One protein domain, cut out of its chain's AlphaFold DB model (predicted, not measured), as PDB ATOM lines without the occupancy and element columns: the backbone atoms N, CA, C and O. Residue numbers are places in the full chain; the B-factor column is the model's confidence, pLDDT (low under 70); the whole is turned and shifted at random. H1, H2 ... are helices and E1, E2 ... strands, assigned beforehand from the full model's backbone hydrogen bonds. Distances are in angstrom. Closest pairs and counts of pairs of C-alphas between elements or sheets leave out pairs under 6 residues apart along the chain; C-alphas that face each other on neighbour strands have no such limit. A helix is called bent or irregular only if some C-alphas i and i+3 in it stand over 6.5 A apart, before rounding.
ATOM      1  N   LEU A 139     114.231 116.239 116.517       79.56
ATOM      2  CA  LEU A 139     114.813 116.549 117.822       79.56
ATOM      3  C   LEU A 139     116.204 117.166 117.631       79.56
ATOM      4  O   LEU A 139     116.967 116.740 116.764       79.56
ATOM      5  N   ALA A 140     116.539 118.131 118.478       83.00
ATOM      6  CA  ALA A 140     117.892 118.633 118.682       83.00
ATOM      7  C   ALA A 140     118.458 118.076 119.996       83.00
ATOM      8  O   ALA A 140     117.707 117.548 120.814       83.00
ATOM      9  N   PHE A 141     119.770 118.198 120.204       85.56
ATOM     10  CA  PHE A 141     120.421 117.865 121.472       85.56
ATOM     11  C   PHE A 141     121.214 119.064 121.990       85.56
ATOM     12  O   PHE A 141     122.136 119.533 121.319       85.56
ATOM     13  N   GLY A 142     120.857 119.553 123.174       87.44
ATOM     14  CA  GLY A 142     121.594 120.586 123.892       87.44
ATOM     15  C   GLY A 142     122.536 119.954 124.908       87.44
ATOM     16  O   GLY A 142     122.088 119.247 125.805       87.44
ATOM     17  N   TYR A 143     123.839 120.205 124.791       87.88
ATOM     18  CA  TYR A 143     124.827 119.690 125.741       87.88
ATOM     19  C   TYR A 143     124.766 120.454 127.071       87.88
ATOM     20  O   TYR A 143     124.780 121.683 127.083       87.88
ATOM     21  N   SER A 144     124.732 119.729 128.192       84.50
ATOM     22  CA  SER A 144     124.793 120.304 129.549       84.50
ATOM     23  C   SER A 144     126.206 120.291 130.140       84.50
ATOM     24  O   SER A 144     126.460 120.891 131.185       84.50
ATOM     25  N   VAL A 145     127.131 119.616 129.457       85.38
ATOM     26  CA  VAL A 145     128.557 119.542 129.776       85.38
ATOM     27  C   VAL A 145     129.377 119.961 128.562       85.38
ATOM     28  O   VAL A 145     128.877 119.975 127.438       85.38
ATOM     29  N   ASP A 146     130.647 120.284 128.787       84.25
ATOM     30  CA  ASP A 146     131.596 120.530 127.704       84.25
ATOM     31  C   ASP A 146     131.643 119.305 126.760       84.25
ATOM     32  O   ASP A 146     131.917 118.196 127.238       84.25
ATOM     33  N   PRO A 147     131.378 119.468 125.447       79.69
ATOM     34  CA  PRO A 147     131.406 118.368 124.488       79.69
ATOM     35  C   PRO A 147     132.717 117.574 124.483       79.69
ATOM     36  O   PRO A 147     132.697 116.377 124.194       79.69
ATOM     37  N   GLU A 148     133.847 118.191 124.850       86.81
ATOM     38  CA  GLU A 148     135.147 117.512 124.942       86.81
ATOM     39  C   GLU A 148     135.223 116.500 126.099       86.81
ATOM     40  O   GLU A 148     136.058 115.594 126.090       86.81
ATOM     41  N   GLN A 149     134.345 116.623 127.096       90.19
ATOM     42  CA  GLN A 149     134.287 115.735 128.262       90.19
ATOM     43  C   GLN A 149     133.363 114.531 128.045       90.19
ATOM     44  O   GLN A 149     133.316 113.621 128.878       90.19
ATOM     45  N   ILE A 150     132.629 114.500 126.932       91.06
ATOM     46  CA  ILE A 150     131.712 113.412 126.602       91.06
ATOM     47  C   ILE A 150     132.521 112.251 126.018       91.06
ATOM     48  O   ILE A 150     133.265 112.445 125.053       91.06
ATOM     49  N   PRO A 151     132.376 111.018 126.540       95.50
ATOM     50  CA  PRO A 151     133.052 109.869 125.954       95.50
ATOM     51  C   PRO A 151     132.704 109.732 124.463       95.50
ATOM     52  O   PRO A 151     131.534 109.796 124.091       95.50
ATOM     53  N   GLU A 152     133.699 109.488 123.609       90.44
ATOM     54  CA  GLU A 152     133.530 109.450 122.143       90.44
ATOM     55  C   GLU A 152     132.390 108.517 121.686       90.44
ATOM     56  O   GLU A 152     131.613 108.849 120.785       90.44
ATOM     57  N   GLY A 153     132.235 107.369 122.358       93.31
ATOM     58  CA  GLY A 153     131.152 106.421 122.090       93.31
ATOM     59  C   GLY A 153     129.756 106.974 122.399       93.31
ATOM     60  O   GLY A 153     128.804 106.649 121.695       93.31
ATOM     61  N   ILE A 154     129.638 107.846 123.403       94.44
ATOM     62  CA  ILE A 154     128.382 108.512 123.762       94.44
ATOM     63  C   ILE A 154     128.052 109.600 122.749       94.44
ATOM     64  O   ILE A 154     126.930 109.637 122.254       94.44
ATOM     65  N   ASN A 155     129.025 110.437 122.378       89.12
ATOM     66  CA  ASN A 155     128.800 111.465 121.363       89.12
ATOM     67  C   ASN A 155     128.359 110.834 120.029       89.12
ATOM     68  O   ASN A 155     127.374 111.247 119.418       89.12
ATOM     69  N   SER A 156     129.014 109.740 119.630       90.88
ATOM     70  CA  SER A 156     128.622 108.967 118.445       90.88
ATOM     71  C   SER A 156     127.204 108.392 118.557       90.88
ATOM     72  O   SER A 156     126.473 108.376 117.567       90.88
ATOM     73  N   ALA A 157     126.788 107.943 119.747       93.12
ATOM     74  CA  ALA A 157     125.439 107.434 119.986       93.12
ATOM     75  C   ALA A 157     124.371 108.539 119.911       93.12
ATOM     76  O   ALA A 157     123.336 108.329 119.277       93.12
ATOM     77  N   ILE A 158     124.647 109.724 120.465       90.25
ATOM     78  CA  ILE A 158     123.773 110.905 120.366       90.25
ATOM     79  C   ILE A 158     123.591 111.303 118.897       90.25
ATOM     80  O   ILE A 158     122.462 111.429 118.424       90.25
ATOM     81  N   GLN A 159     124.683 111.410 118.132       88.06
ATOM     82  CA  GLN A 159     124.612 111.733 116.701       88.06
ATOM     83  C   GLN A 159     123.878 110.652 115.898       88.06
ATOM     84  O   GLN A 159     123.077 110.954 115.014       88.06
ATOM     85  N   ALA A 160     124.093 109.374 116.220       90.31
ATOM     86  CA  ALA A 160     123.355 108.281 115.597       90.31
ATOM     87  C   ALA A 160     121.855 108.318 115.932       90.31
ATOM     88  O   ALA A 160     121.044 107.932 115.089       90.31
ATOM     89  N   ALA A 161     121.477 108.768 117.132       88.56
ATOM     90  CA  ALA A 161     120.084 108.987 117.499       88.56
ATOM     91  C   ALA A 161     119.479 110.126 116.671       88.56
ATOM     92  O   ALA A 161     118.465 109.893 116.022       88.56
ATOM     93  N   LEU A 162     120.138 111.289 116.595       84.88
ATOM     94  CA  LEU A 162     119.696 112.440 115.793       84.88
ATOM     95  C   LEU A 162     119.534 112.091 114.305       84.88
ATOM     96  O   LEU A 162     118.509 112.399 113.701       84.88
ATOM     97  N   ASN A 163     120.486 111.352 113.726       83.56
ATOM     98  CA  ASN A 163     120.449 110.936 112.318       83.56
ATOM     99  C   ASN A 163     119.280 110.000 111.971       83.56
ATOM    100  O   ASN A 163     118.928 109.864 110.799       83.56
ATOM    101  N   LYS A 164     118.665 109.341 112.961       85.69
ATOM    102  CA  LYS A 164     117.445 108.542 112.755       85.69
ATOM    103  C   LYS A 164     116.180 109.399 112.679       85.69
ATOM    104  O   LYS A 164     115.110 108.837 112.465       85.69
ATOM    105  N   ASN A 165     116.311 110.717 112.842       73.94
ATOM    106  CA  ASN A 165     115.227 111.686 112.917       73.94
ATOM    107  C   ASN A 165     114.138 111.250 113.917       73.94
ATOM    108  O   ASN A 165     113.018 110.916 113.518       73.94
ATOM    109  N   PRO A 166     114.499 111.134 115.207       75.19
ATOM    110  CA  PRO A 166     113.606 110.606 116.218       75.19
ATOM    111  C   PRO A 166     112.395 111.525 116.379       75.19
ATOM    112  O   PRO A 166     112.486 112.738 116.224       75.19
ATOM    113  N   THR A 167     111.253 110.925 116.690       75.44
ATOM    114  CA  THR A 167     110.001 111.649 116.939       75.44
ATOM    115  C   THR A 167     109.919 112.118 118.388       75.44
ATOM    116  O   THR A 167     110.570 111.563 119.277       75.44
ATOM    117  N   SER A 168     109.024 113.065 118.652       70.44
ATOM    118  CA  SER A 168     108.660 113.563 119.986       70.44
ATOM    119  C   SER A 168     108.410 112.450 121.012       70.44
ATOM    120  O   SER A 168     108.815 112.555 122.164       70.44
ATOM    121  N   ASN A 169     107.795 111.342 120.589       74.50
ATOM    122  CA  ASN A 169     107.457 110.217 121.467       74.50
ATOM    123  C   ASN A 169     108.685 109.413 121.931       74.50
ATOM    124  O   ASN A 169     108.575 108.582 122.827       74.50
ATOM    125  N   GLN A 170     109.848 109.629 121.311       83.44
ATOM    126  CA  GLN A 170     111.115 108.996 121.685       83.44
ATOM    127  C   GLN A 170     111.950 109.881 122.620       83.44
ATOM    128  O   GLN A 170     112.955 109.410 123.151       83.44
ATOM    129  N   LEU A 171     111.531 111.132 122.847       85.19
ATOM    130  CA  LEU A 171     112.275 112.126 123.618       85.19
ATOM    131  C   LEU A 171     112.530 111.676 125.059       85.19
ATOM    132  O   LEU A 171     113.664 111.737 125.519       85.19
ATOM    133  N   GLU A 172     111.520 111.147 125.755       87.88
ATOM    134  CA  GLU A 172     111.682 110.712 127.148       87.88
ATOM    135  C   GLU A 172     112.683 109.554 127.283       87.88
ATOM    136  O   GLU A 172     113.537 109.578 128.165       87.88
ATOM    137  N   ALA A 173     112.638 108.575 126.374       92.12
ATOM    138  CA  ALA A 173     113.585 107.460 126.376       92.12
ATOM    139  C   ALA A 173     115.023 107.933 126.100       92.12
ATOM    140  O   ALA A 173     115.956 107.510 126.782       92.12
ATOM    141  N   LEU A 174     115.197 108.846 125.139       92.56
ATOM    142  CA  LEU A 174     116.501 109.430 124.825       92.56
ATOM    143  C   LEU A 174     117.040 110.274 125.990       92.56
ATOM    144  O   LEU A 174     118.220 110.174 126.318       92.56
ATOM    145  N   ASN A 175     116.187 111.044 126.669       93.31
ATOM    146  CA  ASN A 175     116.582 111.830 127.840       93.31
ATOM    147  C   ASN A 175     116.892 110.961 129.060       93.31
ATOM    148  O   ASN A 175     117.780 111.299 129.838       93.31
ATOM    149  N   GLN A 176     116.246 109.805 129.212       94.81
ATOM    150  CA  GLN A 176     116.651 108.824 130.221       94.81
ATOM    151  C   GLN A 176     118.031 108.216 129.920       94.81
ATOM    152  O   GLN A 176     118.803 107.975 130.846       94.81
ATOM    153  N   GLU A 177     118.358 107.980 128.647       96.00
ATOM    154  CA  GLU A 177     119.635 107.379 128.236       96.00
ATOM    155  C   GLU A 177     120.807 108.377 128.285       96.00
ATOM    156  O   GLU A 177     121.886 108.057 128.792       96.00
ATOM    157  N   PHE A 178     120.595 109.601 127.796       95.31
ATOM    158  CA  PHE A 178     121.656 110.590 127.567       95.31
ATOM    159  C   PHE A 178     121.587 111.821 128.481       95.31
ATOM    160  O   PHE A 178     122.492 112.652 128.424       95.31
ATOM    161  N   GLY A 179     120.583 111.910 129.362       93.38
ATOM    162  CA  GLY A 179     120.277 113.082 130.199       93.38
ATOM    163  C   GLY A 179     121.440 113.637 131.025       93.38
ATOM    164  O   GLY A 179     121.509 114.827 131.315       93.38
ATOM    165  N   GLN A 180     122.396 112.782 131.393       94.75
ATOM    166  CA  GLN A 180     123.591 113.195 132.140       94.75
ATOM    167  C   GLN A 180     124.588 114.030 131.313       94.75
ATOM    168  O   GLN A 180     125.465 114.662 131.896       94.75
ATOM    169  N   TYR A 181     124.480 114.016 129.980       94.31
ATOM    170  CA  TYR A 181     125.365 114.738 129.054       94.31
ATOM    171  C   TYR A 181     124.682 115.940 128.388       94.31
ATOM    172  O   TYR A 181     125.345 116.788 127.787       94.31
ATOM    173  N   GLY A 182     123.355 115.999 128.456       92.19
ATOM    174  CA  GLY A 182     122.548 117.003 127.786       92.19
ATOM    175  C   GLY A 182     121.097 116.570 127.685       92.19
ATOM    176  O   GLY A 182     120.695 115.576 128.281       92.19
ATOM    177  N   GLU A 183     120.320 117.308 126.912       92.81
ATOM    178  CA  GLU A 183     118.889 117.091 126.749       92.81
ATOM    179  C   GLU A 183     118.520 117.090 125.267       92.81
ATOM    180  O   GLU A 183     118.892 117.987 124.509       92.81
ATOM    181  N   PHE A 184     117.768 116.075 124.851       89.00
ATOM    182  CA  PHE A 184     117.021 116.110 123.608       89.00
ATOM    183  C   PHE A 184     115.820 117.032 123.771       89.00
ATOM    184  O   PHE A 184     114.985 116.826 124.653       89.00
ATOM    185  N   SER A 185     115.702 117.996 122.869       83.19
ATOM    186  CA  SER A 185     114.589 118.937 122.806       83.19
ATOM    187  C   SER A 185     113.918 118.841 121.441       83.19
ATOM    188  O   SER A 185     114.592 118.863 120.411       83.19
ATOM    189  N   GLY A 186     112.591 118.744 121.416       76.12
ATOM    190  CA  GLY A 186     111.819 118.937 120.188       76.12
ATOM    191  C   GLY A 186     111.544 120.418 119.952       76.12
ATOM    192  O   GLY A 186     111.588 121.214 120.889       76.12
ATOM    193  N   ALA A 187     111.204 120.790 118.717       72.62
ATOM    194  CA  ALA A 187     110.488 122.045 118.537       72.62
ATOM    195  C   ALA A 187     109.085 121.887 119.137       72.62
ATOM    196  O   ALA A 187     108.461 120.830 119.018       72.62
TER     197      ALA A 187
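Overview. This is residues 139 to 187 of the 262 residues of an uncharacterized protein of Phormidesmis priestleyi (UniProt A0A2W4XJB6). Two helices, H1 and H2, run side by side in opposite directions but are only loosely together, and a small two-stranded antiparallel ribbon, E1 with E2, runs lengthwise beside them, the three parts forming a rough triangle when seen end on. E1 and E2, the first and last elements, pair with each other, while residues 144 to 151 make the turn at one end of the long axis and residues 164 to 167 the turn at the other. The 49 printed residues include two named helices and two named strands, in the order E1, H1, H2, E2, and the class is mixed, helices and strands. The whole is compact, with a radius of gyration of the C-alphas of 10.0 A, and its outline is elongated, spanning 28 by 17 by 17 A.

Along the chain. E1 is residues 140 to 143, beginning at C-alpha 140 at (117.892, 118.633, 118.682). H1, the longest helix, is residues 152 to 163 and measures 16.4 A from first to last C-alpha; its C-alpha 152 stands at (133.530, 109.450, 122.143). H2 is residues 168 to 178, 15.3 A long, and it is irregular: C-alphas 169 and 172 are 7.1 A apart. E2 is residues 182 to 185, ending at C-alpha 185 at (114.589, 118.937, 122.806). E1 measures 10.0 A and E2 9.6 A.

Arrangement. E1 and E2 are antiparallel neighbours, with 158 degrees between their directions. The C-alphas of Phe 141 and Phe 184, which face each other, are 4.4 A apart. N 140 and O 185 are within hydrogen-bond range at 2.8 A, as are N 183 and O 142 at 2.8 A. The closest C-alphas of H2 and E2 are those of Asn 175 and Glu 183, 5.8 A apart, and H2 and E1 are near each other, with 5 pairs of C-alphas within 10 A. The closest C-alphas of E1 and H1 are those of Ala 140 and Leu 162, 7.1 A apart. H1 and E2 are apart. H1 and H2 are close but not clearly touching, with the C-alphas of Ile 158 and Phe 178 the closest at 7.5 A; they run opposite ways at a shallow tilt of 0 degrees. In H1 every O i to N i+4 pair is within hydrogen-bond range, and in H2 5 of 7 are.

Size, cuts and confidence. The two C-alphas farthest apart in the domain, those of Glu 148 and Asn 169, are 28.8 A apart, while those of Leu 139 and Ala 187, first and last printed, are 7.0 A apart. The links from H1 to H2 and from H2 to E2 are tight, and the link from E1 to H1 is short. The printed part has no cut. Its mean pLDDT is 87.0, and no printed residue is under 70.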